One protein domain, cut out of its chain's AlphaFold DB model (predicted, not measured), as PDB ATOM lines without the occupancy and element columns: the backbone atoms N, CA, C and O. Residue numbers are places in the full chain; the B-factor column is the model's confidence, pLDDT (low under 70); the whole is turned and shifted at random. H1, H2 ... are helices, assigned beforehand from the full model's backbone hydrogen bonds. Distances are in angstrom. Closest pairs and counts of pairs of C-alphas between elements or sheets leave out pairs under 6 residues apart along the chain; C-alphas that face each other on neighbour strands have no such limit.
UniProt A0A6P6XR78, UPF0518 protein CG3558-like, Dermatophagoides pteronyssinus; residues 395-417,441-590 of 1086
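AT A GLANCE: This is residues 395 to 417 and 441 to 590 of the 1086 residues of the protein "UPF0518 protein CG3558-like" of Dermatophagoides pteronyssinus (UniProt A0A6P6XR78). Look for a narrow V of two long helices, the hairpin of H3 and H4, with H1 packed on one side of it and H6 and H7 on the other. Beyond the hairpin, H9 packs alongside H6, H8 bridges from H7 to H9, and the short H2 and H5 lie at the outside. H1, H3, H4, H6 and H7 form an up-and-down bundle, each running against the one before it in the chain. You have 173 printed residues with nine named helices, H1 to H9 in order, and no named strand: an all-helix domain. It is compact, with a radius of gyration of the C-alphas of 16.1 A and spans of 52 by 37 by 31 A.

HOW THE PARTS SIT: Begin at H1, residues 396 to 409, which touches H3, residues 455 to 473, opposite ways at a shallow tilt of 25 degrees; the closest C-alphas, of His 407 and Phe 460, are 5.3 A apart. H1 also touches H4, residues 476 to 500, the same way at 22 degrees, with C-alphas 397 and 482 closest at 4.7 A. H3 and H4 form a helical hairpin, touching with residues 470 to 472 and 478 to 483 alone; C-alphas 471 and 479 are closest at 5.1 A. Near residue 492 look for a kink of 31 degrees in H4. Its residues 495 to 500 touch residues 523 to 528 of H6, residues 518 to 537, with C-alphas 499 and 524 closest at 5.4 A. H4 also touches H7, residues 541 to 553, at a steep tilt of 41 degrees, with C-alphas 487 and 546 closest at 6.3 A. H8, residues 561 to 568, touches H7, with C-alphas 551 and 561 closest at 5.4 A. H9, residues 574 to 588, touches H8, with C-alphas 568 and 576 closest at 5.5 A. H9 touches H6, the same way at a shallow tilt of 16 degrees, with C-alphas 532 and 582 closest at 5.3 A. H2, residues 441 to 444, and H5, residues 508 to 511, touch no helix. In H1, H3, H6, H8 and H9 every O i to N i+4 pair is within hydrogen-bond range; H4 has 16 of 21, H7 8 of 9, and H2 and H5 are too short for such a pair.

IN THESE COORDINATES: Find C-alpha 396 at (-19.271, 8.108, 27.963), where H1 begins its 19.8 A. H3 measures 26.4 A, and H4 runs 32.9 A to C-alpha 500 at (-16.732, -7.903, 3.487). H6 measures 28.8 A, and H9 runs 21.5 A to C-alpha 588 at (-40.783, -4.127, 7.017).

THE WHOLE: C-alphas 475 and 513 are the two farthest apart, at 52.7 A. Residues 418 to 440 are cut out, a gap of 9.4 A between C-alphas 417 and 441. No link printed whole is long. Confidence is under 70 at residues 415 to 417, 441 to 454, 501 to 519 and 572.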
ATOM      1  N   ASP A 395     -15.783  10.520  28.445       90.31
ATOM      2  CA  ASP A 395     -15.675   9.465  27.427       90.31
ATOM      3  C   ASP A 395     -16.914   8.550  27.338       90.31
ATOM      4  O   ASP A 395     -16.858   7.489  26.720       90.31
ATOM      5  N   PHE A 396     -18.058   8.935  27.915       94.62
ATOM      6  CA  PHE A 396     -19.271   8.108  27.963       94.62
ATOM      7  C   PHE A 396     -19.735   7.618  26.580       94.62
ATOM      8  O   PHE A 396     -19.937   6.420  26.378       94.62
ATOM      9  N   CYS A 397     -19.866   8.522  25.604       94.44
ATOM     10  CA  CYS A 397     -20.284   8.159  24.247       94.44
ATOM     11  C   CYS A 397     -19.261   7.260  23.512       94.44
ATOM     12  O   CYS A 397     -19.690   6.247  22.951       94.44
ATOM     13  N   PRO A 398     -17.938   7.551  23.534       94.62
ATOM     14  CA  PRO A 398     -16.906   6.599  23.117       94.62
ATOM     15  C   PRO A 398     -17.038   5.220  23.777       94.62
ATOM     16  O   PRO A 398     -17.074   4.213  23.072       94.62
ATOM     17  N   ILE A 399     -17.168   5.173  25.109       94.31
ATOM     18  CA  ILE A 399     -17.184   3.936  25.901       94.31
ATOM     19  C   ILE A 399     -18.362   3.036  25.519       94.31
ATOM     20  O   ILE A 399     -18.187   1.818  25.429       94.31
ATOM     21  N   LEU A 400     -19.543   3.591  25.226       94.88
ATOM     22  CA  LEU A 400     -20.675   2.797  24.731       94.88
ATOM     23  C   LEU A 400     -20.417   2.197  23.341       94.88
ATOM     24  O   LEU A 400     -20.647   1.004  23.144       94.88
ATOM     25  N   ALA A 401     -19.868   2.972  22.402       93.88
ATOM     26  CA  ALA A 401     -19.550   2.476  21.061       93.88
ATOM     27  C   ALA A 401     -18.425   1.420  21.064       93.88
ATOM     28  O   ALA A 401     -18.499   0.422  20.338       93.88
ATOM     29  N   THR A 402     -17.407   1.578  21.920       93.81
ATOM     30  CA  THR A 402     -16.385   0.539  22.128       93.81
ATOM     31  C   THR A 402     -16.943  -0.682  22.858       93.81
ATOM     32  O   THR A 402     -16.494  -1.792  22.594       93.81
ATOM     33  N   GLY A 403     -17.952  -0.508  23.719       92.38
ATOM     34  CA  GLY A 403     -18.683  -1.602  24.364       92.38
ATOM     35  C   GLY A 403     -19.407  -2.485  23.353       92.38
ATOM     36  O   GLY A 403     -19.145  -3.684  23.303       92.38
ATOM     37  N   LEU A 404     -20.227  -1.891  22.476       93.94
ATOM     38  CA  LEU A 404     -20.861  -2.602  21.354       93.94
ATOM     39  C   LEU A 404     -19.824  -3.357  20.509       93.94
ATOM     40  O   LEU A 404     -20.014  -4.527  20.186       93.94
ATOM     41  N   SER A 405     -18.693  -2.715  20.213       94.12
ATOM     42  CA  SER A 405     -17.592  -3.306  19.438       94.12
ATOM     43  C   SER A 405     -16.918  -4.490  20.151       94.12
ATOM     44  O   SER A 405     -16.616  -5.507  19.521       94.12
ATOM     45  N   GLY A 406     -16.713  -4.393  21.468       92.56
ATOM     46  CA  GLY A 406     -16.153  -5.456  22.302       92.56
ATOM     47  C   GLY A 406     -17.107  -6.641  22.461       92.56
ATOM     48  O   GLY A 406     -16.706  -7.782  22.236       92.56
ATOM     49  N   HIS A 407     -18.384  -6.378  22.754       90.69
ATOM     50  CA  HIS A 407     -19.411  -7.417  22.826       90.69
ATOM     51  C   HIS A 407     -19.611  -8.102  21.465       90.69
ATOM     52  O   HIS A 407     -19.632  -9.329  21.421       90.69
ATOM     53  N   PHE A 408     -19.636  -7.359  20.350       92.25
ATOM     54  CA  PHE A 408     -19.674  -7.947  19.004       92.25
ATOM     55  C   PHE A 408     -18.465  -8.855  18.740       92.25
ATOM     56  O   PHE A 408     -18.620  -9.971  18.252       92.25
ATOM     57  N   SER A 409     -17.266  -8.422  19.139       91.38
ATOM     58  CA  SER A 409     -16.035  -9.218  19.014       91.38
ATOM     59  C   SER A 409     -16.036 -10.500  19.862       91.38
ATOM     60  O   SER A 409     -15.234 -11.396  19.599       91.38
ATOM     61  N   SER A 410     -16.923 -10.597  20.862       88.25
ATOM     62  CA  SER A 410     -17.142 -11.799  21.680       88.25
ATOM     63  C   SER A 410     -18.226 -12.743  21.140       88.25
ATOM     64  O   SER A 410     -18.368 -13.853  21.653       88.25
ATOM     65  N   LEU A 411     -18.982 -12.340  20.109       87.62
ATOM     66  CA  LEU A 411     -20.033 -13.179  19.531       87.62
ATOM     67  C   LEU A 411     -19.450 -14.394  18.778       87.62
ATOM     68  O   LEU A 411     -18.381 -14.297  18.164       87.62
ATOM     69  N   PRO A 412     -20.162 -15.539  18.760       82.44
ATOM     70  CA  PRO A 412     -19.813 -16.679  17.917       82.44
ATOM     71  C   PRO A 412     -19.689 -16.288  16.440       82.44
ATOM     72  O   PRO A 412     -20.671 -15.946  15.792       82.44
ATOM     73  N   ARG A 413     -18.482 -16.388  15.876       76.19
ATOM     74  CA  ARG A 413     -18.240 -15.991  14.478       76.19
ATOM     75  C   ARG A 413     -18.926 -16.885  13.443       76.19
ATOM     76  O   ARG A 413     -19.197 -16.431  12.343       76.19
ATOM     77  N   VAL A 414     -19.214 -18.138  13.796       73.56
ATOM     78  CA  VAL A 414     -19.947 -19.093  12.953       73.56
ATOM     79  C   VAL A 414     -21.096 -19.696  13.756       73.56
ATOM     80  O   VAL A 414     -20.880 -20.320  14.798       73.56
ATOM     81  N   LEU A 415     -22.324 -19.550  13.255       64.56
ATOM     82  CA  LEU A 415     -23.534 -20.118  13.858       64.56
ATOM     83  C   LEU A 415     -23.648 -21.634  13.620       64.56
ATOM     84  O   LEU A 415     -24.464 -22.101  12.825       64.56
ATOM     85  N   ILE A 416     -22.867 -22.421  14.361       53.06
ATOM     86  CA  ILE A 416     -23.006 -23.883  14.377       53.06
ATOM     87  C   ILE A 416     -24.395 -24.262  14.927       53.06
ATOM     88  O   ILE A 416     -24.812 -23.823  16.004       53.06
ATOM     89  N   ALA A 417     -25.126 -25.100  14.189       44.62
ATOM     90  CA  ALA A 417     -26.316 -25.769  14.701       44.62
ATOM     91  C   ALA A 417     -25.881 -26.902  15.643       44.62
ATOM     92  O   ALA A 417     -25.190 -27.832  15.229       44.62
ATOM     93  N   TYR A 441     -32.258 -25.888   8.400       41.47
ATOM     94  CA  TYR A 441     -32.588 -24.591   7.796       41.47
ATOM     95  C   TYR A 441     -33.842 -23.884   8.329       41.47
ATOM     96  O   TYR A 441     -33.948 -22.670   8.163       41.47
ATOM     97  N   GLN A 442     -34.730 -24.556   9.076       35.34
ATOM     98  CA  GLN A 442     -35.764 -23.843   9.854       35.34
ATOM     99  C   GLN A 442     -35.168 -22.934  10.947       35.34
ATOM    100  O   GLN A 442     -35.818 -21.996  11.415       35.34
ATOM    101  N   SER A 443     -33.915 -23.182  11.348       37.31
ATOM    102  CA  SER A 443     -33.268 -22.537  12.495       37.31
ATOM    103  C   SER A 443     -32.826 -21.077  12.283       37.31
ATOM    104  O   SER A 443     -32.110 -20.541  13.124       37.31
ATOM    105  N   TYR A 444     -33.270 -20.401  11.218       39.47
ATOM    106  CA  TYR A 444     -33.007 -18.966  11.016       39.47
ATOM    107  C   TYR A 444     -34.171 -18.063  11.443       39.47
ATOM    108  O   TYR A 444     -33.926 -17.026  12.050       39.47
ATOM    109  N   GLN A 445     -35.431 -18.458  11.213       39.53
ATOM    110  CA  GLN A 445     -36.588 -17.612  11.560       39.53
ATOM    111  C   GLN A 445     -37.188 -17.917  12.946       39.53
ATOM    112  O   GLN A 445     -37.785 -17.038  13.558       39.53
ATOM    113  N   PHE A 446     -37.001 -19.135  13.474       35.00
ATOM    114  CA  PHE A 446     -37.538 -19.554  14.783       35.00
ATOM    115  C   PHE A 446     -36.543 -19.441  15.957       35.00
ATOM    116  O   PHE A 446     -36.939 -19.552  17.114       35.00
ATOM    117  N   LYS A 447     -35.245 -19.197  15.714       43.72
ATOM    118  CA  LYS A 447     -34.175 -19.289  16.739       43.72
ATOM    119  C   LYS A 447     -34.129 -18.101  17.720       43.72
ATOM    120  O   LYS A 447     -33.136 -17.921  18.419       43.72
ATOM    121  N   HIS A 448     -35.214 -17.335  17.832       39.56
ATOM    122  CA  HIS A 448     -35.364 -16.197  18.749       39.56
ATOM    123  C   HIS A 448     -35.455 -16.607  20.239       39.56
ATOM    124  O   HIS A 448     -35.349 -15.757  21.121       39.56
ATOM    125  N   GLU A 449     -35.591 -17.906  20.535       34.34
ATOM    126  CA  GLU A 449     -35.395 -18.478  21.880       34.34
ATOM    127  C   GLU A 449     -34.017 -19.156  22.043       34.34
ATOM    128  O   GLU A 449     -33.486 -19.233  23.145       34.34
ATOM    129  N   LEU A 450     -33.392 -19.615  20.951       39.62
ATOM    130  CA  LEU A 450     -32.159 -20.421  20.980       39.62
ATOM    131  C   LEU A 450     -30.862 -19.617  20.768       39.62
ATOM    132  O   LEU A 450     -29.812 -20.052  21.228       39.62
ATOM    133  N   LEU A 451     -30.913 -18.454  20.110       48.03
ATOM    134  CA  LEU A 451     -29.820 -17.465  20.104       48.03
ATOM    135  C   LEU A 451     -29.748 -16.750  21.463       48.03
ATOM    136  O   LEU A 451     -28.667 -16.576  22.018       48.03
ATOM    137  N   THR A 452     -30.909 -16.438  22.035       45.25
ATOM    138  CA  THR A 452     -31.103 -15.785  23.342       45.25
ATOM    139  C   THR A 452     -30.630 -16.639  24.528       45.25
ATOM    140  O   THR A 452     -30.382 -16.116  25.606       45.25
ATOM    141  N   ASN A 453     -30.439 -17.949  24.325       48.25
ATOM    142  CA  ASN A 453     -29.796 -18.842  25.295       48.25
ATOM    143  C   ASN A 453     -28.254 -18.755  25.294       48.25
ATOM    144  O   ASN A 453     -27.619 -19.335  26.177       48.25
ATOM    145  N   SER A 454     -27.637 -18.049  24.337       67.06
ATOM    146  CA  SER A 454     -26.219 -17.672  24.417       67.06
ATOM    147  C   SER A 454     -26.078 -16.361  25.192       67.06
ATOM    148  O   SER A 454     -26.765 -15.376  24.909       67.06
ATOM    149  N   LYS A 455     -25.194 -16.350  26.193       78.50
ATOM    150  CA  LYS A 455     -25.003 -15.193  27.082       78.50
ATOM    151  C   LYS A 455     -24.384 -14.019  26.329       78.50
ATOM    152  O   LYS A 455     -24.658 -12.866  26.620       78.50
ATOM    153  N   GLU A 456     -23.565 -14.336  25.340       84.12
ATOM    154  CA  GLU A 456     -22.819 -13.417  24.493       84.12
ATOM    155  C   GLU A 456     -23.776 -12.510  23.698       84.12
ATOM    156  O   GLU A 456     -23.596 -11.291  23.669       84.12
ATOM    157  N   ILE A 457     -24.846 -13.083  23.128       84.44
ATOM    158  CA  ILE A 457     -25.890 -12.328  22.415       84.44
ATOM    159  C   ILE A 457     -26.763 -11.541  23.398       84.44
ATOM    160  O   ILE A 457     -27.051 -10.377  23.141       84.44
ATOM    161  N   ASP A 458     -27.151 -12.135  24.528       83.25
ATOM    162  CA  ASP A 458     -27.930 -11.460  25.577       83.25
ATOM    163  C   ASP A 458     -27.206 -10.205  26.120       83.25
ATOM    164  O   ASP A 458     -27.801  -9.130  26.207       83.25
ATOM    165  N   HIS A 459     -25.896 -10.282  26.380       87.00
ATOM    166  CA  HIS A 459     -25.090  -9.121  26.779       87.00
ATOM    167  C   HIS A 459     -24.947  -8.076  25.659       87.00
ATOM    168  O   HIS A 459     -25.084  -6.880  25.931       87.00
ATOM    169  N   PHE A 460     -24.742  -8.486  24.398       91.62
ATOM    170  CA  PHE A 460     -24.729  -7.537  23.276       91.62
ATOM    171  C   PHE A 460     -26.073  -6.803  23.136       91.62
ATOM    172  O   PHE A 460     -26.096  -5.577  23.024       91.62
ATOM    173  N   LEU A 461     -27.195  -7.530  23.183       89.75
ATOM    174  CA  LEU A 461     -28.531  -6.943  23.062       89.75
ATOM    175  C   LEU A 461     -28.832  -5.988  24.220       89.75
ATOM    176  O   LEU A 461     -29.297  -4.883  23.972       89.75
ATOM    177  N   LYS A 462     -28.448  -6.323  25.458       89.75
ATOM    178  CA  LYS A 462     -28.531  -5.399  26.606       89.75
ATOM    179  C   LYS A 462     -27.710  -4.119  26.410       89.75
ATOM    180  O   LYS A 462     -28.146  -3.051  26.835       89.75
ATOM    181  N   CYS A 463     -26.549  -4.196  25.757       92.62
ATOM    182  CA  CYS A 463     -25.747  -3.019  25.406       92.62
ATOM    183  C   CYS A 463     -26.433  -2.162  24.318       92.62
ATOM    184  O   CYS A 463     -26.449  -0.932  24.410       92.62
ATOM    185  N   LEU A 464     -27.065  -2.797  23.323       92.94
ATOM    186  CA  LEU A 464     -27.830  -2.122  22.267       92.94
ATOM    187  C   LEU A 464     -29.124  -1.480  22.801       92.94
ATOM    188  O   LEU A 464     -29.415  -0.329  22.477       92.94
ATOM    189  N   ASP A 465     -29.852  -2.166  23.681       92.12
ATOM    190  CA  ASP A 465     -31.036  -1.643  24.373       92.12
ATOM    191  C   ASP A 465     -30.692  -0.499  25.325       92.12
ATOM    192  O   ASP A 465     -31.439   0.477  25.420       92.12
ATOM    193  N   PHE A 466     -29.521  -0.545  25.965       94.88
ATOM    194  CA  PHE A 466     -29.018   0.611  26.694       94.88
ATOM    195  C   PHE A 466     -28.738   1.793  25.756       94.88
ATOM    196  O   PHE A 466     -29.117   2.921  26.067       94.88
ATOM    197  N   CYS A 467     -28.164   1.559  24.571       95.62
ATOM    198  CA  CYS A 467     -27.987   2.614  23.571       95.62
ATOM    199  C   CYS A 467     -29.329   3.183  23.070       95.62
ATOM    200  O   CYS A 467     -29.432   4.403  22.930       95.62
ATOM    201  N   ASN A 468     -30.368   2.354  22.883       94.00
ATOM    202  CA  ASN A 468     -31.741   2.821  22.635       94.00
ATOM    203  C   ASN A 468     -32.202   3.750  23.777       94.00
ATOM    204  O   ASN A 468     -32.549   4.905  23.539       94.00
ATOM    205  N   ALA A 469     -32.133   3.296  25.033       95.31
ATOM    206  CA  ALA A 469     -32.567   4.080  26.191       95.31
ATOM    207  C   ALA A 469     -31.800   5.413  26.341       95.31
ATOM    208  O   ALA A 469     -32.410   6.442  26.635       95.31
ATOM    209  N   VAL A 470     -30.488   5.434  26.077       95.62
ATOM    210  CA  VAL A 470     -29.658   6.653  26.100       95.62
ATOM    211  C   VAL A 470     -30.045   7.624  24.980       95.62
ATOM    212  O   VAL A 470     -30.191   8.823  25.237       95.62
ATOM    213  N   VAL A 471     -30.247   7.137  23.748       94.31
ATOM    214  CA  VAL A 471     -30.709   7.963  22.614       94.31
ATOM    215  C   VAL A 471     -32.106   8.531  22.880       94.31
ATOM    216  O   VAL A 471     -32.356   9.691  22.556       94.31
ATOM    217  N   GLN A 472     -32.983   7.767  23.532       92.94
ATOM    218  CA  GLN A 472     -34.318   8.221  23.909       92.94
ATOM    219  C   GLN A 472     -34.273   9.274  25.035       92.94
ATOM    220  O   GLN A 472     -34.922  10.319  24.929       92.94
ATOM    221  N   MET A 473     -33.529   9.020  26.121       90.56
ATOM    222  CA  MET A 473     -33.592   9.801  27.370       90.56
ATOM    223  C   MET A 473     -32.702  11.046  27.430       90.56
ATOM    224  O   MET A 473     -33.019  11.956  28.188       90.56
ATOM    225  N   SER A 474     -31.615  11.123  26.663       93.56
ATOM    226  CA  SER A 474     -30.620  12.202  26.798       93.56
ATOM    227  C   SER A 474     -30.975  13.512  26.071       93.56
ATOM    228  O   SER A 474     -31.890  13.558  25.247       93.56
ATOM    229  N   HIS A 475     -30.235  14.591  26.349       94.44
ATOM    230  CA  HIS A 475     -30.270  15.839  25.570       94.44
ATOM    231  C   HIS A 475     -29.758  15.632  24.125       94.44
ATOM    232  O   HIS A 475     -28.801  14.873  23.936       94.44
ATOM    233  N   PRO A 476     -30.287  16.332  23.095       93.69
ATOM    234  CA  PRO A 476     -29.894  16.128  21.696       93.69
ATOM    235  C   PRO A 476     -28.388  16.192  21.397       93.69
ATOM    236  O   PRO A 476     -27.936  15.488  20.496       93.69
ATOM    237  N   ILE A 477     -27.596  16.968  22.149       91.75
ATOM    238  CA  ILE A 477     -26.130  17.012  21.973       91.75
ATOM    239  C   ILE A 477     -25.466  15.656  22.276       91.75
ATOM    240  O   ILE A 477     -24.627  15.195  21.502       91.75
ATOM    241  N   ILE A 478     -25.909  14.968  23.336       93.44
ATOM    242  CA  ILE A 478     -25.429  13.633  23.717       93.44
ATOM    243  C   ILE A 478     -25.910  12.606  22.688       93.44
ATOM    244  O   ILE A 478     -25.126  11.764  22.257       93.44
ATOM    245  N   GLN A 479     -27.167  12.709  22.237       94.19
ATOM    246  CA  GLN A 479     -27.716  11.831  21.196       94.19
ATOM    247  C   GLN A 479     -26.873  11.895  19.914       94.19
ATOM    248  O   GLN A 479     -26.441  10.862  19.409       94.19
ATOM    249  N   VAL A 480     -26.587  13.103  19.409       92.88
ATOM    250  CA  VAL A 480     -25.750  13.311  18.213       92.88
ATOM    251  C   VAL A 480     -24.344  12.742  18.415       92.88
ATOM    252  O   VAL A 480     -23.798  12.124  17.500       92.88
ATOM    253  N   GLN A 481     -23.764  12.902  19.605       92.38
ATOM    254  CA  GLN A 481     -22.425  12.404  19.897       92.38
ATOM    255  C   GLN A 481     -22.365  10.874  20.005       92.38
ATOM    256  O   GLN A 481     -21.491  10.267  19.386       92.38
ATOM    257  N   LEU A 482     -23.306  10.234  20.704       95.69
ATOM    258  CA  LEU A 482     -23.404   8.772  20.760       95.69
ATOM    259  C   LEU A 482     -23.627   8.181  19.365       95.69
ATOM    260  O   LEU A 482     -22.890   7.287  18.963       95.69
ATOM    261  N   LEU A 483     -24.573   8.723  18.591       94.44
ATOM    262  CA  LEU A 483     -24.841   8.263  17.225       94.44
ATOM    263  C   LEU A 483     -23.598   8.391  16.328       94.44
ATOM    264  O   LEU A 483     -23.286   7.463  15.585       94.44
ATOM    265  N   LYS A 484     -22.831   9.485  16.453       92.75
ATOM    266  CA  LYS A 484     -21.545   9.658  15.759       92.75
ATOM    267  C   LYS A 484     -20.523   8.588  16.160       92.75
ATOM    268  O   LYS A 484     -19.858   8.046  15.276       92.75
ATOM    269  N   TYR A 485     -20.379   8.277  17.451       95.56
ATOM    270  CA  TYR A 485     -19.432   7.253  17.906       95.56
ATOM    271  C   TYR A 485     -19.869   5.835  17.521       95.56
ATOM    272  O   TYR A 485     -19.031   5.075  17.045       95.56
ATOM    273  N   THR A 486     -21.155   5.492  17.606       95.56
ATOM    274  CA  THR A 486     -21.669   4.192  17.143       95.56
ATOM    275  C   THR A 486     -21.517   4.033  15.626       95.56
ATOM    276  O   THR A 486     -21.077   2.983  15.163       95.56
ATOM    277  N   PHE A 487     -21.790   5.075  14.837       95.06
ATOM    278  CA  PHE A 487     -21.626   5.032  13.381       95.06
ATOM    279  C   PHE A 487     -20.164   4.808  12.962       95.06
ATOM    280  O   PHE A 487     -19.861   3.856  12.249       95.06
ATOM    281  N   ASN A 488     -19.235   5.634  13.452       92.81
ATOM    282  CA  ASN A 488     -17.826   5.541  13.052       92.81
ATOM    283  C   ASN A 488     -17.105   4.363  13.735       92.81
ATOM    284  O   ASN A 488     -16.399   3.594  13.084       92.81
ATOM    285  N   GLY A 489     -17.273   4.221  15.051       91.62
ATOM    286  CA  GLY A 489     -16.519   3.286  15.889       91.62
ATOM    287  C   GLY A 489     -17.043   1.851  15.895       91.62
ATOM    288  O   GLY A 489     -16.250   0.945  16.116       91.62
ATOM    289  N   PHE A 490     -18.335   1.630  15.619       95.25
ATOM    290  CA  PHE A 490     -18.928   0.288  15.564       95.25
ATOM    291  C   PHE A 490     -19.379  -0.093  14.146       95.25
ATOM    292  O   PHE A 490     -18.901  -1.092  13.608       95.25
ATOM    293  N   LEU A 491     -20.243   0.697  13.493       94.88
ATOM    294  CA  LEU A 491     -20.770   0.322  12.172       94.88
ATOM    295  C   LEU A 491     -19.672   0.321  11.098       94.88
ATOM    296  O   LEU A 491     -19.386  -0.729  10.527       94.88
ATOM    297  N   ILE A 492     -18.990   1.448  10.879       91.44
ATOM    298  CA  ILE A 492     -17.894   1.531   9.900       91.44
ATOM    299  C   ILE A 492     -16.706   0.660  10.328       91.44
ATOM    300  O   ILE A 492     -16.244  -0.161   9.541       91.44
ATOM    301  N   SER A 493     -16.212   0.806  11.563       90.69
ATOM    302  CA  SER A 493     -14.942   0.176  11.970       90.69
ATOM    303  C   SER A 493     -15.021  -1.328  12.275       90.69
ATOM    304  O   SER A 493     -13.979  -1.981  12.291       90.69
ATOM    305  N   VAL A 494     -16.213  -1.892  12.520       92.50
ATOM    306  CA  VAL A 494     -16.378  -3.317  12.882       92.50
ATOM    307  C   VAL A 494     -17.320  -4.042  11.923       92.50
ATOM    308  O   VAL A 494     -16.921  -5.039  11.321       92.50
ATOM    309  N   ILE A 495     -18.547  -3.541  11.731       92.88
ATOM    310  CA  ILE A 495     -19.545  -4.209  10.876       92.88
ATOM    311  C   ILE A 495     -19.171  -4.114   9.389       92.88
ATOM    312  O   ILE A 495     -19.330  -5.096   8.666       92.88
ATOM    313  N   GLY A 496     -18.619  -2.984   8.932       89.75
ATOM    314  CA  GLY A 496     -18.130  -2.796   7.559       89.75
ATOM    315  C   GLY A 496     -17.156  -3.902   7.123       89.75
ATOM    316  O   GLY A 496     -17.490  -4.654   6.202       89.75
ATOM    317  N   PRO A 497     -16.011  -4.074   7.815       88.00
ATOM    318  CA  PRO A 497     -15.079  -5.173   7.579       88.00
ATOM    319  C   PRO A 497     -15.704  -6.560   7.755       88.00
ATOM    320  O   PRO A 497     -15.534  -7.407   6.881       88.00
ATOM    321  N   ALA A 498     -16.455  -6.806   8.838       88.06
ATOM    322  CA  ALA A 498     -17.053  -8.120   9.106       88.06
ATOM    323  C   ALA A 498     -18.055  -8.563   8.022       88.06
ATOM    324  O   ALA A 498     -18.212  -9.754   7.763       88.06
ATOM    325  N   LEU A 499     -18.702  -7.616   7.333       86.12
ATOM    326  CA  LEU A 499     -19.540  -7.915   6.174       86.12
ATOM    327  C   LEU A 499     -18.744  -8.271   4.909       86.12
ATOM    328  O   LEU A 499     -19.343  -8.890   4.032       86.12
ATOM    329  N   HIS A 500     -17.470  -7.884   4.767       76.75
ATOM    330  CA  HIS A 500     -16.732  -7.903   3.487       76.75
ATOM    331  C   HIS A 500     -15.464  -8.780   3.443       76.75
ATOM    332  O   HIS A 500     -14.934  -8.973   2.351       76.75
ATOM    333  N   GLN A 501     -15.012  -9.323   4.582       64.69
ATOM    334  CA  GLN A 501     -13.806 -10.162   4.749       64.69
ATOM    335  C   GLN A 501     -13.432 -11.036   3.526       64.69
ATOM    336  O   GLN A 501     -14.000 -12.102   3.295       64.69
ATOM    337  N   ASP A 502     -12.436 -10.562   2.767       47.94
ATOM    338  CA  ASP A 502     -11.714 -11.231   1.673       47.94
ATOM    339  C   ASP A 502     -12.556 -11.964   0.605       47.94
ATOM    340  O   ASP A 502     -12.231 -13.072   0.173       47.94
ATOM    341  N   VAL A 503     -13.595 -11.298   0.085       50.53
ATOM    342  CA  VAL A 503     -14.314 -11.712  -1.149       50.53
ATOM    343  C   VAL A 503     -13.880 -10.900  -2.393       50.53
ATOM    344  O   VAL A 503     -14.231 -11.235  -3.522       50.53
ATOM    345  N   ALA A 504     -13.060  -9.857  -2.214       42.44
ATOM    346  CA  ALA A 504     -12.883  -8.713  -3.123       42.44
ATOM    347  C   ALA A 504     -12.426  -8.965  -4.586       42.44
ATOM    348  O   ALA A 504     -12.363  -8.009  -5.354       42.44
ATOM    349  N   ASN A 505     -12.087 -10.193  -5.003       43.16
ATOM    350  CA  ASN A 505     -11.619 -10.496  -6.370       43.16
ATOM    351  C   ASN A 505     -12.093 -11.853  -6.948       43.16
ATOM    352  O   ASN A 505     -11.518 -12.325  -7.929       43.16
ATOM    353  N   VAL A 506     -13.112 -12.509  -6.375       47.31
ATOM    354  CA  VAL A 506     -13.596 -13.818  -6.872       47.31
ATOM    355  C   VAL A 506     -15.113 -13.813  -7.063       47.31
ATOM    356  O   VAL A 506     -15.854 -13.283  -6.237       47.31
ATOM    357  N   SER A 507     -15.589 -14.417  -8.157       51.31
ATOM    358  CA  SER A 507     -17.025 -14.585  -8.401       51.31
ATOM    359  C   SER A 507     -17.646 -15.486  -7.327       51.31
ATOM    360  O   SER A 507     -17.107 -16.537  -6.975       51.31
ATOM    361  N   ILE A 508     -18.809 -15.073  -6.814       54.41
ATOM    362  CA  ILE A 508     -19.518 -15.757  -5.719       54.41
ATOM    363  C   ILE A 508     -19.799 -17.232  -6.065       54.41
ATOM    364  O   ILE A 508     -19.766 -18.084  -5.184       54.41
ATOM    365  N   ASN A 509     -20.005 -17.550  -7.348       51.53
ATOM    366  CA  ASN A 509     -20.285 -18.913  -7.807       51.53
ATOM    367  C   ASN A 509     -19.047 -19.833  -7.792       51.53
ATOM    368  O   ASN A 509     -19.200 -21.048  -7.713       51.53
ATOM    369  N   ASP A 510     -17.833 -19.276  -7.864       50.06
ATOM    370  CA  ASP A 510     -16.589 -20.059  -7.899       50.06
ATOM    371  C   ASP A 510     -16.072 -20.357  -6.478       50.06
ATOM    372  O   ASP A 510     -15.511 -21.428  -6.218       50.06
ATOM    373  N   LEU A 511     -16.330 -19.440  -5.535       51.47
ATOM    374  CA  LEU A 511     -15.994 -19.560  -4.109       51.47
ATOM    375  C   LEU A 511     -16.624 -20.788  -3.432       51.47
ATOM    376  O   LEU A 511     -15.977 -21.411  -2.590       51.47
ATOM    377  N   GLU A 512     -17.837 -21.182  -3.835       52.09
ATOM    378  CA  GLU A 512     -18.573 -22.330  -3.270       52.09
ATOM    379  C   GLU A 512     -17.852 -23.689  -3.478       52.09
ATOM    380  O   GLU A 512     -18.261 -24.700  -2.908       52.09
ATOM    381  N   THR A 513     -16.755 -23.730  -4.250       51.41
ATOM    382  CA  THR A 513     -15.989 -24.955  -4.561       51.41
ATOM    383  C   THR A 513     -14.683 -25.140  -3.769       51.41
ATOM    384  O   THR A 513     -14.092 -26.223  -3.820       51.41
ATOM    385  N   LEU A 514     -14.209 -24.122  -3.035       51.50
ATOM    386  CA  LEU A 514     -12.862 -24.102  -2.441       51.50
ATOM    387  C   LEU A 514     -12.884 -24.193  -0.898       51.50
ATOM    388  O   LEU A 514     -13.270 -23.231  -0.232       51.50
ATOM    389  N   PRO A 515     -12.374 -25.285  -0.284       52.72
ATOM    390  CA  PRO A 515     -12.472 -25.521   1.165       52.72
ATOM    391  C   PRO A 515     -11.612 -24.586   2.036       52.72
ATOM    392  O   PRO A 515     -11.616 -24.715   3.256       52.72
ATOM    393  N   SER A 516     -10.863 -23.654   1.439       50.34
ATOM    394  CA  SER A 516     -10.149 -22.591   2.162       50.34
ATOM    395  C   SER A 516     -11.028 -21.373   2.478       50.34
ATOM    396  O   SER A 516     -10.664 -20.602   3.358       50.34
ATOM    397  N   TYR A 517     -12.167 -21.207   1.791       55.56
ATOM    398  CA  TYR A 517     -13.049 -20.033   1.902       55.56
ATOM    399  C   TYR A 517     -14.421 -20.342   2.533       55.56
ATOM    400  O   TYR A 517     -15.246 -19.446   2.687       55.56
ATOM    401  N   SER A 518     -14.677 -21.589   2.950       59.88
ATOM    402  CA  SER A 518     -15.929 -21.952   3.638       59.88
ATOM    403  C   SER A 518     -16.138 -21.156   4.926       59.88
ATOM    404  O   SER A 518     -17.252 -20.738   5.226       59.88
ATOM    405  N   ASN A 519     -15.057 -20.925   5.675       63.31
ATOM    406  CA  ASN A 519     -15.132 -20.300   6.989       63.31
ATOM    407  C   ASN A 519     -15.460 -18.808   6.880       63.31
ATOM    408  O   ASN A 519     -16.357 -18.356   7.577       63.31
ATOM    409  N   THR A 520     -14.815 -18.065   5.971       74.88
ATOM    410  CA  THR A 520     -15.130 -16.641   5.757       74.88
ATOM    411  C   THR A 520     -16.544 -16.459   5.202       74.88
ATOM    412  O   THR A 520     -17.244 -15.530   5.598       74.88
ATOM    413  N   LEU A 521     -17.025 -17.385   4.362       77.31
ATOM    414  CA  LEU A 521     -18.416 -17.393   3.911       77.31
ATOM    415  C   LEU A 521     -19.399 -17.578   5.084       77.31
ATOM    416  O   LEU A 521     -20.346 -16.802   5.203       77.31
ATOM    417  N   ASP A 522     -19.170 -18.555   5.971       75.88
ATOM    418  CA  ASP A 522     -20.003 -18.772   7.164       75.88
ATOM    419  C   ASP A 522     -19.871 -17.627   8.209       75.88
ATOM    420  O   ASP A 522     -20.852 -17.328   8.898       75.88
ATOM    421  N   GLU A 523     -18.729 -16.923   8.287       81.56
ATOM    422  CA  GLU A 523     -18.548 -15.694   9.090       81.56
ATOM    423  C   GLU A 523     -19.348 -14.503   8.519       81.56
ATOM    424  O   GLU A 523     -20.026 -13.786   9.266       81.56
ATOM    425  N   ILE A 524     -19.379 -14.330   7.192       84.19
ATOM    426  CA  ILE A 524     -20.198 -13.306   6.515       84.19
ATOM    427  C   ILE A 524     -21.699 -13.622   6.642       84.19
ATOM    428  O   ILE A 524     -22.504 -12.718   6.893       84.19
ATOM    429  N   ILE A 525     -22.098 -14.896   6.517       80.69
ATOM    430  CA  ILE A 525     -23.478 -15.357   6.761       80.69
ATOM    431  C   ILE A 525     -23.897 -15.024   8.198       80.69
ATOM    432  O   ILE A 525     -24.956 -14.432   8.416       80.69
ATOM    433  N   THR A 526     -23.045 -15.350   9.171       83.44
ATOM    434  CA  THR A 526     -23.283 -15.090  10.598       83.44
ATOM    435  C   THR A 526     -23.386 -13.592  10.892       83.44
ATOM    436  O   THR A 526     -24.342 -13.160  11.534       83.44
ATOM    437  N   THR A 527     -22.486 -12.775  10.340       88.94
ATOM    438  CA  THR A 527     -22.531 -11.308  10.471       88.94
ATOM    439  C   THR A 527     -23.806 -10.715   9.864       88.94
ATOM    440  O   THR A 527     -24.416  -9.827  10.459       88.94
ATOM    441  N   THR A 528     -24.265 -11.234   8.721       87.75
ATOM    442  CA  THR A 528     -25.519 -10.789   8.087       87.75
ATOM    443  C   THR A 528     -26.739 -11.149   8.951       87.75
ATOM    444  O   THR A 528     -27.639 -10.327   9.111       87.75
ATOM    445  N   ALA A 529     -26.745 -12.329   9.586       84.31
ATOM    446  CA  ALA A 529     -27.791 -12.736  10.533       84.31
ATOM    447  C   ALA A 529     -27.771 -11.924  11.846       84.31
ATOM    448  O   ALA A 529     -28.825 -11.666  12.431       84.31
ATOM    449  N   TYR A 530     -26.598 -11.483  12.307       88.31
ATOM    450  CA  TYR A 530     -26.496 -10.569  13.446       88.31
ATOM    451  C   TYR A 530     -26.995  -9.163  13.110       88.31
ATOM    452  O   TYR A 530     -27.760  -8.598  13.883       88.31
ATOM    453  N   LEU A 531     -26.666  -8.625  11.935       91.12
ATOM    454  CA  LEU A 531     -27.187  -7.332  11.485       91.12
ATOM    455  C   LEU A 531     -28.724  -7.334  11.361       91.12
ATOM    456  O   LEU A 531     -29.383  -6.376  11.768       91.12
ATOM    457  N   ASP A 532     -29.292  -8.436  10.869       83.56
ATOM    458  CA  ASP A 532     -30.736  -8.698  10.841       83.56
ATOM    459  C   ASP A 532     -31.368  -8.672  12.247       83.56
ATOM    460  O   ASP A 532     -32.375  -7.997  12.473       83.56
ATOM    461  N   LEU A 533     -30.738  -9.328  13.226       84.19
ATOM    462  CA  LEU A 533     -31.160  -9.288  14.628       84.19
ATOM    463  C   LEU A 533     -31.059  -7.874  15.236       84.19
ATOM    464  O   LEU A 533     -31.968  -7.447  15.952       84.19
ATOM    465  N   PHE A 534     -29.984  -7.134  14.950       89.38
ATOM    466  CA  PHE A 534     -29.751  -5.797  15.512       89.38
ATOM    467  C   PHE A 534     -30.787  -4.783  15.014       89.38
ATOM    468  O   PHE A 534     -31.290  -3.983  15.802       89.38
ATOM    469  N   ILE A 535     -31.177  -4.845  13.736       88.44
ATOM    470  CA  ILE A 535     -32.228  -3.971  13.194       88.44
ATOM    471  C   ILE A 535     -33.614  -4.337  13.755       88.44
ATOM    472  O   ILE A 535     -34.400  -3.433  14.021       88.44
ATOM    473  N   ARG A 536     -33.911  -5.621  14.018       83.19
ATOM    474  CA  ARG A 536     -35.182  -6.028  14.664       83.19
ATOM    475  C   ARG A 536     -35.298  -5.641  16.140       83.19
ATOM    476  O   ARG A 536     -36.410  -5.470  16.626       83.19
ATOM    477  N   THR A 537     -34.179  -5.559  16.857       83.44
ATOM    478  CA  THR A 537     -34.147  -5.216  18.294       83.44
ATOM    479  C   THR A 537     -34.002  -3.713  18.538       83.44
ATOM    480  O   THR A 537     -34.482  -3.204  19.549       83.44
ATOM    481  N   THR A 538     -33.420  -2.969  17.594       87.75
ATOM    482  CA  THR A 538     -33.334  -1.504  17.664       87.75
ATOM    483  C   THR A 538     -34.726  -0.868  17.621       87.75
ATOM    484  O   THR A 538     -35.439  -0.973  16.626       87.75
ATOM    485  N   SER A 539     -35.095  -0.162  18.691       85.56
ATOM    486  CA  SER A 539     -36.403   0.493  18.829       85.56
ATOM    487  C   SER A 539     -36.373   1.998  18.549       85.56
ATOM    488  O   SER A 539     -37.384   2.552  18.118       85.56
ATOM    489  N   GLU A 540     -35.234   2.670  18.751       88.19
ATOM    490  CA  GLU A 540     -35.136   4.119  18.559       88.19
ATOM    491  C   GLU A 540     -34.898   4.503  17.088       88.19
ATOM    492  O   GLU A 540     -33.870   4.126  16.515       88.19
ATOM    493  N   PRO A 541     -35.757   5.338  16.465       85.69
ATOM    494  CA  PRO A 541     -35.652   5.660  15.040       85.69
ATOM    495  C   PRO A 541     -34.341   6.376  14.691       85.69
ATOM    496  O   PRO A 541     -33.802   6.192  13.601       85.69
ATOM    497  N   LYS A 542     -33.763   7.151  15.619       86.00
ATOM    498  CA  LYS A 542     -32.457   7.792  15.397       86.00
ATOM    499  C   LYS A 542     -31.307   6.780  15.334       86.00
ATOM    500  O   LYS A 542     -30.322   7.051  14.655       86.00
ATOM    501  N   LEU A 543     -31.441   5.627  15.996       90.44
ATOM    502  CA  LEU A 543     -30.466   4.540  15.931       90.44
ATOM    503  C   LEU A 543     -30.704   3.667  14.685       90.44
ATOM    504  O   LEU A 543     -29.752   3.419  13.949       90.44
ATOM    505  N   ILE A 544     -31.965   3.334  14.352       90.50
ATOM    506  CA  ILE A 544     -32.327   2.679  13.070       90.50
ATOM    507  C   ILE A 544     -31.772   3.481  11.885       90.50
ATOM    508  O   ILE A 544     -31.169   2.912  10.975       90.50
ATOM    509  N   ARG A 545     -31.908   4.815  11.921       88.06
ATOM    510  CA  ARG A 545     -31.365   5.709  10.895       88.06
ATOM    511  C   ARG A 545     -29.879   5.466  10.641       88.06
ATOM    512  O   ARG A 545     -29.517   5.371   9.478       88.06
ATOM    513  N   ILE A 546     -29.024   5.371  11.665       92.94
ATOM    514  CA  ILE A 546     -27.577   5.227  11.413       92.94
ATOM    515  C   ILE A 546     -27.208   3.851  10.843       92.94
ATOM    516  O   ILE A 546     -26.263   3.769  10.065       92.94
ATOM    517  N   PHE A 547     -27.984   2.798  11.136       93.31
ATOM    518  CA  PHE A 547     -27.866   1.510  10.441       93.31
ATOM    519  C   PHE A 547     -28.253   1.629   8.956       93.31
ATOM    520  O   PHE A 547     -27.542   1.111   8.097       93.31
ATOM    521  N   LEU A 548     -29.342   2.338   8.631       91.56
ATOM    522  CA  LEU A 548     -29.759   2.567   7.240       91.56
ATOM    523  C   LEU A 548     -28.798   3.497   6.478       91.56
ATOM    524  O   LEU A 548     -28.506   3.241   5.312       91.56
ATOM    525  N   GLU A 549     -28.278   4.537   7.135       87.50
ATOM    526  CA  GLU A 549     -27.294   5.479   6.585       87.50
ATOM    527  C   GLU A 549     -25.986   4.736   6.243       87.50
ATOM    528  O   GLU A 549     -25.473   4.876   5.134       87.50
ATOM    529  N   PHE A 550     -25.536   3.835   7.129       92.88
ATOM    530  CA  PHE A 550     -24.402   2.929   6.902       92.88
ATOM    531  C   PHE A 550     -24.639   1.993   5.708       92.88
ATOM    532  O   PHE A 550     -23.787   1.874   4.834       92.88
ATOM    533  N   LEU A 551     -25.810   1.357   5.621       90.12
ATOM    534  CA  LEU A 551     -26.114   0.425   4.534       90.12
ATOM    535  C   LEU A 551     -26.181   1.105   3.161       90.12
ATOM    536  O   LEU A 551     -25.672   0.554   2.184       90.12
ATOM    537  N   CYS A 552     -26.822   2.274   3.077       86.69
ATOM    538  CA  CYS A 552     -27.130   2.923   1.803       86.69
ATOM    539  C   CYS A 552     -25.991   3.798   1.261       86.69
ATOM    540  O   CYS A 552     -25.866   3.910   0.043       86.69
ATOM    541  N   PHE A 553     -25.182   4.422   2.130       81.31
ATOM    542  CA  PHE A 553     -24.215   5.449   1.717       81.31
ATOM    543  C   PHE A 553     -22.745   5.106   1.967       81.31
ATOM    544  O   PHE A 553     -21.895   5.685   1.291       81.31
ATOM    545  N   GLU A 554     -22.416   4.182   2.876       86.12
ATOM    546  CA  GLU A 554     -21.015   3.795   3.075       86.12
ATOM    547  C   GLU A 554     -20.513   2.885   1.948       86.12
ATOM    548  O   GLU A 554     -21.250   2.088   1.352       86.12
ATOM    549  N   VAL A 555     -19.222   3.034   1.650       82.38
ATOM    550  CA  VAL A 555     -18.533   2.370   0.542       82.38
ATOM    551  C   VAL A 555     -17.411   1.506   1.103       82.38
ATOM    552  O   VAL A 555     -16.534   1.998   1.808       82.38
ATOM    553  N   TYR A 556     -17.416   0.224   0.748       80.62
ATOM    554  CA  TYR A 556     -16.383  -0.743   1.103       80.62
ATOM    555  C   TYR A 556     -15.854  -1.400  -0.178       80.62
ATOM    556  O   TYR A 556     -16.635  -1.749  -1.061       80.62
ATOM    557  N   ASP A 557     -14.531  -1.508  -0.331       73.50
ATOM    558  CA  ASP A 557     -13.869  -1.994  -1.556       73.50
ATOM    559  C   ASP A 557     -14.440  -1.373  -2.853       73.50
ATOM    560  O   ASP A 557     -14.754  -2.059  -3.826       73.50
ATOM    561  N   ASN A 558     -14.611  -0.044  -2.848       77.12
ATOM    562  CA  ASN A 558     -15.211   0.778  -3.916       77.12
ATOM    563  C   ASN A 558     -16.683   0.469  -4.275       77.12
ATOM    564  O   ASN A 558     -17.202   1.037  -5.235       77.12
ATOM    565  N   ASN A 559     -17.378  -0.373  -3.506       77.44
ATOM    566  CA  ASN A 559     -18.786  -0.722  -3.702       77.44
ATOM    567  C   ASN A 559     -19.647  -0.226  -2.527       77.44
ATOM    568  O   ASN A 559     -19.246  -0.319  -1.371       77.44
ATOM    569  N   PHE A 560     -20.857   0.273  -2.795       85.50
ATOM    570  CA  PHE A 560     -21.819   0.569  -1.724       85.50
ATOM    571  C   PHE A 560     -22.249  -0.724  -1.023       85.50
ATOM    572  O   PHE A 560     -22.565  -1.707  -1.702       85.50
ATOM    573  N   ILE A 561     -22.344  -0.715   0.310       87.88
ATOM    574  CA  ILE A 561     -22.680  -1.916   1.101       87.88
ATOM    575  C   ILE A 561     -24.005  -2.540   0.632       87.88
ATOM    576  O   ILE A 561     -24.077  -3.751   0.413       87.88
ATOM    577  N   ILE A 562     -25.033  -1.721   0.372       88.81
ATOM    578  CA  ILE A 562     -26.314  -2.193  -0.174       88.81
ATOM    579  C   ILE A 562     -26.168  -2.896  -1.535       88.81
ATOM    580  O   ILE A 562     -26.874  -3.866  -1.790       88.81
ATOM    581  N   SER A 563     -25.225  -2.482  -2.390       85.44
ATOM    582  CA  SER A 563     -24.977  -3.126  -3.691       85.44
ATOM    583  C   SER A 563     -24.278  -4.476  -3.534       85.44
ATOM    584  O   SER A 563     -24.665  -5.444  -4.193       85.44
ATOM    585  N   THR A 564     -23.322  -4.586  -2.604       86.12
ATOM    586  CA  THR A 564     -22.727  -5.878  -2.228       86.12
ATOM    587  C   THR A 564     -23.798  -6.841  -1.706       86.12
ATOM    588  O   THR A 564     -23.818  -8.009  -2.098       86.12
ATOM    589  N   LEU A 565     -24.725  -6.361  -0.869       89.88
ATOM    590  CA  LEU A 565     -25.845  -7.159  -0.361       89.88
ATOM    591  C   LEU A 565     -26.830  -7.558  -1.470       89.88
ATOM    592  O   LEU A 565     -27.203  -8.724  -1.541       89.88
ATOM    593  N   ILE A 566     -27.205  -6.655  -2.381       88.88
ATOM    594  CA  ILE A 566     -28.060  -6.989  -3.536       88.88
ATOM    595  C   ILE A 566     -27.440  -8.135  -4.349       88.88
ATOM    596  O   ILE A 566     -28.117  -9.124  -4.629       88.88
ATOM    597  N   ASN A 567     -26.142  -8.060  -4.655       85.94
ATOM    598  CA  ASN A 567     -25.450  -9.092  -5.429       85.94
ATOM    599  C   ASN A 567     -25.446 -10.466  -4.728       85.94
ATOM    600  O   ASN A 567     -25.531 -11.492  -5.396       85.94
ATOM    601  N   ARG A 568     -25.432 -10.529  -3.389       86.44
ATOM    602  CA  ARG A 568     -25.461 -11.806  -2.638       86.44
ATOM    603  C   ARG A 568     -26.737 -12.617  -2.833       86.44
ATOM    604  O   ARG A 568     -26.700 -13.839  -2.701       86.44
ATOM    605  N   ILE A 569     -27.848 -11.977  -3.201       86.50
ATOM    606  CA  ILE A 569     -29.106 -12.675  -3.496       86.50
ATOM    607  C   ILE A 569     -28.927 -13.658  -4.672       86.50
ATOM    608  O   ILE A 569     -29.575 -14.708  -4.681       86.50
ATOM    609  N   THR A 570     -28.016 -13.397  -5.624       83.19
ATOM    610  CA  THR A 570     -27.784 -14.293  -6.774       83.19
ATOM    611  C   THR A 570     -27.116 -15.621  -6.410       83.19
ATOM    612  O   THR A 570     -27.164 -16.542  -7.225       83.19
ATOM    613  N   ALA A 571     -26.493 -15.736  -5.230       80.25
ATOM    614  CA  ALA A 571     -25.781 -16.942  -4.797       80.25
ATOM    615  C   ALA A 571     -26.695 -18.183  -4.746       80.25
ATOM    616  O   ALA A 571     -27.925 -18.062  -4.647       80.25
ATOM    617  N   LYS A 572     -26.100 -19.384  -4.783       69.88
ATOM    618  CA  LYS A 572     -26.831 -20.645  -4.561       69.88
ATOM    619  C   LYS A 572     -26.699 -21.159  -3.122       69.88
ATOM    620  O   LYS A 572     -27.602 -21.843  -2.657       69.88
ATOM    621  N   SER A 573     -25.651 -20.764  -2.402       70.25
ATOM    622  CA  SER A 573     -25.449 -21.034  -0.972       70.25
ATOM    623  C   SER A 573     -26.362 -20.242  -0.015       70.25
ATOM    624  O   SER A 573     -27.033 -19.273  -0.386       70.25
ATOM    625  N   LYS A 574     -26.305 -20.625   1.276       75.12
ATOM    626  CA  LYS A 574     -27.006 -20.024   2.433       75.12
ATOM    627  C   LYS A 574     -26.941 -18.487   2.494       75.12
ATOM    628  O   LYS A 574     -27.815 -17.860   3.092       75.12
ATOM    629  N   LEU A 575     -25.911 -17.878   1.900       81.00
ATOM    630  CA  LEU A 575     -25.729 -16.428   1.858       81.00
ATOM    631  C   LEU A 575     -26.900 -15.721   1.156       81.00
ATOM    632  O   LEU A 575     -27.338 -14.674   1.627       81.00
ATOM    633  N   SER A 576     -27.461 -16.319   0.098       83.44
ATOM    634  CA  SER A 576     -28.666 -15.814  -0.579       83.44
ATOM    635  C   SER A 576     -29.874 -15.803   0.368       83.44
ATOM    636  O   SER A 576     -30.548 -14.782   0.497       83.44
ATOM    637  N   LEU A 577     -30.089 -16.900   1.106       81.50
ATOM    638  CA  LEU A 577     -31.191 -17.064   2.058       81.50
ATOM    639  C   LEU A 577     -31.149 -16.027   3.193       81.50
ATOM    640  O   LEU A 577     -32.129 -15.313   3.406       81.50
ATOM    641  N   VAL A 578     -30.020 -15.901   3.898       80.81
ATOM    642  CA  VAL A 578     -29.896 -14.935   5.010       80.81
ATOM    643  C   VAL A 578     -29.982 -13.491   4.504       80.81
ATOM    644  O   VAL A 578     -30.580 -12.641   5.161       80.81
ATOM    645  N   THR A 579     -29.488 -13.216   3.295       88.19
ATOM    646  CA  THR A 579     -29.630 -11.897   2.663       88.19
ATOM    647  C   THR A 579     -31.090 -11.583   2.296       88.19
ATOM    648  O   THR A 579     -31.546 -10.467   2.531       88.19
ATOM    649  N   LEU A 580     -31.866 -12.549   1.785       83.94
ATOM    650  CA  LEU A 580     -33.306 -12.379   1.522       83.94
ATOM    651  C   LEU A 580     -34.110 -12.134   2.811       83.94
ATOM    652  O   LEU A 580     -34.992 -11.276   2.827       83.94
ATOM    653  N   ILE A 581     -33.779 -12.843   3.896       82.31
ATOM    654  CA  ILE A 581     -34.349 -12.606   5.234       82.31
ATOM    655  C   ILE A 581     -34.063 -11.166   5.689       82.31
ATOM    656  O   ILE A 581     -34.981 -10.468   6.123       82.31
ATOM    657  N   PHE A 582     -32.823 -10.700   5.520       88.31
ATOM    658  CA  PHE A 582     -32.420  -9.342   5.882       88.31
ATOM    659  C   PHE A 582     -33.155  -8.265   5.068       88.31
ATOM    660  O   PHE A 582     -33.695  -7.318   5.639       88.31
ATOM    661  N   PHE A 583     -33.268  -8.427   3.744       93.00
ATOM    662  CA  PHE A 583     -34.040  -7.499   2.909       93.00
ATOM    663  C   PHE A 583     -35.531  -7.465   3.268       93.00
ATOM    664  O   PHE A 583     -36.150  -6.409   3.132       93.00
ATOM    665  N   LYS A 584     -36.108  -8.564   3.775       84.38
ATOM    666  CA  LYS A 584     -37.483  -8.547   4.292       84.38
ATOM    667  C   LYS A 584     -37.594  -7.663   5.533       84.38
ATOM    668  O   LYS A 584     -38.408  -6.745   5.526       84.38
ATOM    669  N   THR A 585     -36.718  -7.856   6.523       85.44
ATOM    670  CA  THR A 585     -36.624  -6.975   7.703       85.44
ATOM    671  C   THR A 585     -36.485  -5.502   7.306       85.44
ATOM    672  O   THR A 585     -37.176  -4.651   7.858       85.44
ATOM    673  N   LEU A 586     -35.630  -5.197   6.323       88.06
ATOM    674  CA  LEU A 586     -35.424  -3.834   5.829       88.06
ATOM    675  C   LEU A 586     -36.692  -3.221   5.196       88.06
ATOM    676  O   LEU A 586     -37.011  -2.069   5.483       88.06
ATOM    677  N   LEU A 587     -37.448  -3.968   4.380       87.56
ATOM    678  CA  LEU A 587     -38.719  -3.484   3.817       87.56
ATOM    679  C   LEU A 587     -39.823  -3.343   4.878       87.56
ATOM    680  O   LEU A 587     -40.661  -2.442   4.777       87.56
ATOM    681  N   ASP A 588     -39.819  -4.186   5.912       85.25
ATOM    682  CA  ASP A 588     -40.783  -4.127   7.017       85.25
ATOM    683  C   ASP A 588     -40.665  -2.831   7.852       85.25
ATOM    684  O   ASP A 588     -41.652  -2.409   8.455       85.25
ATOM    685  N   LEU A 589     -39.536  -2.109   7.776       86.12
ATOM    686  CA  LEU A 589     -39.367  -0.768   8.364       86.12
ATOM    687  C   LEU A 589     -40.207   0.338   7.691       86.12
ATOM    688  O   LEU A 589     -40.356   1.409   8.275       86.12
ATOM    689  N   ASN A 590     -40.729   0.125   6.472       85.81
ATOM    690  CA  ASN A 590     -41.477   1.126   5.683       85.81
ATOM    691  C   ASN A 590     -40.751   2.486   5.494       85.81
ATOM    692  O   ASN A 590     -41.393   3.533   5.387       85.81
TER     693      ASN A 590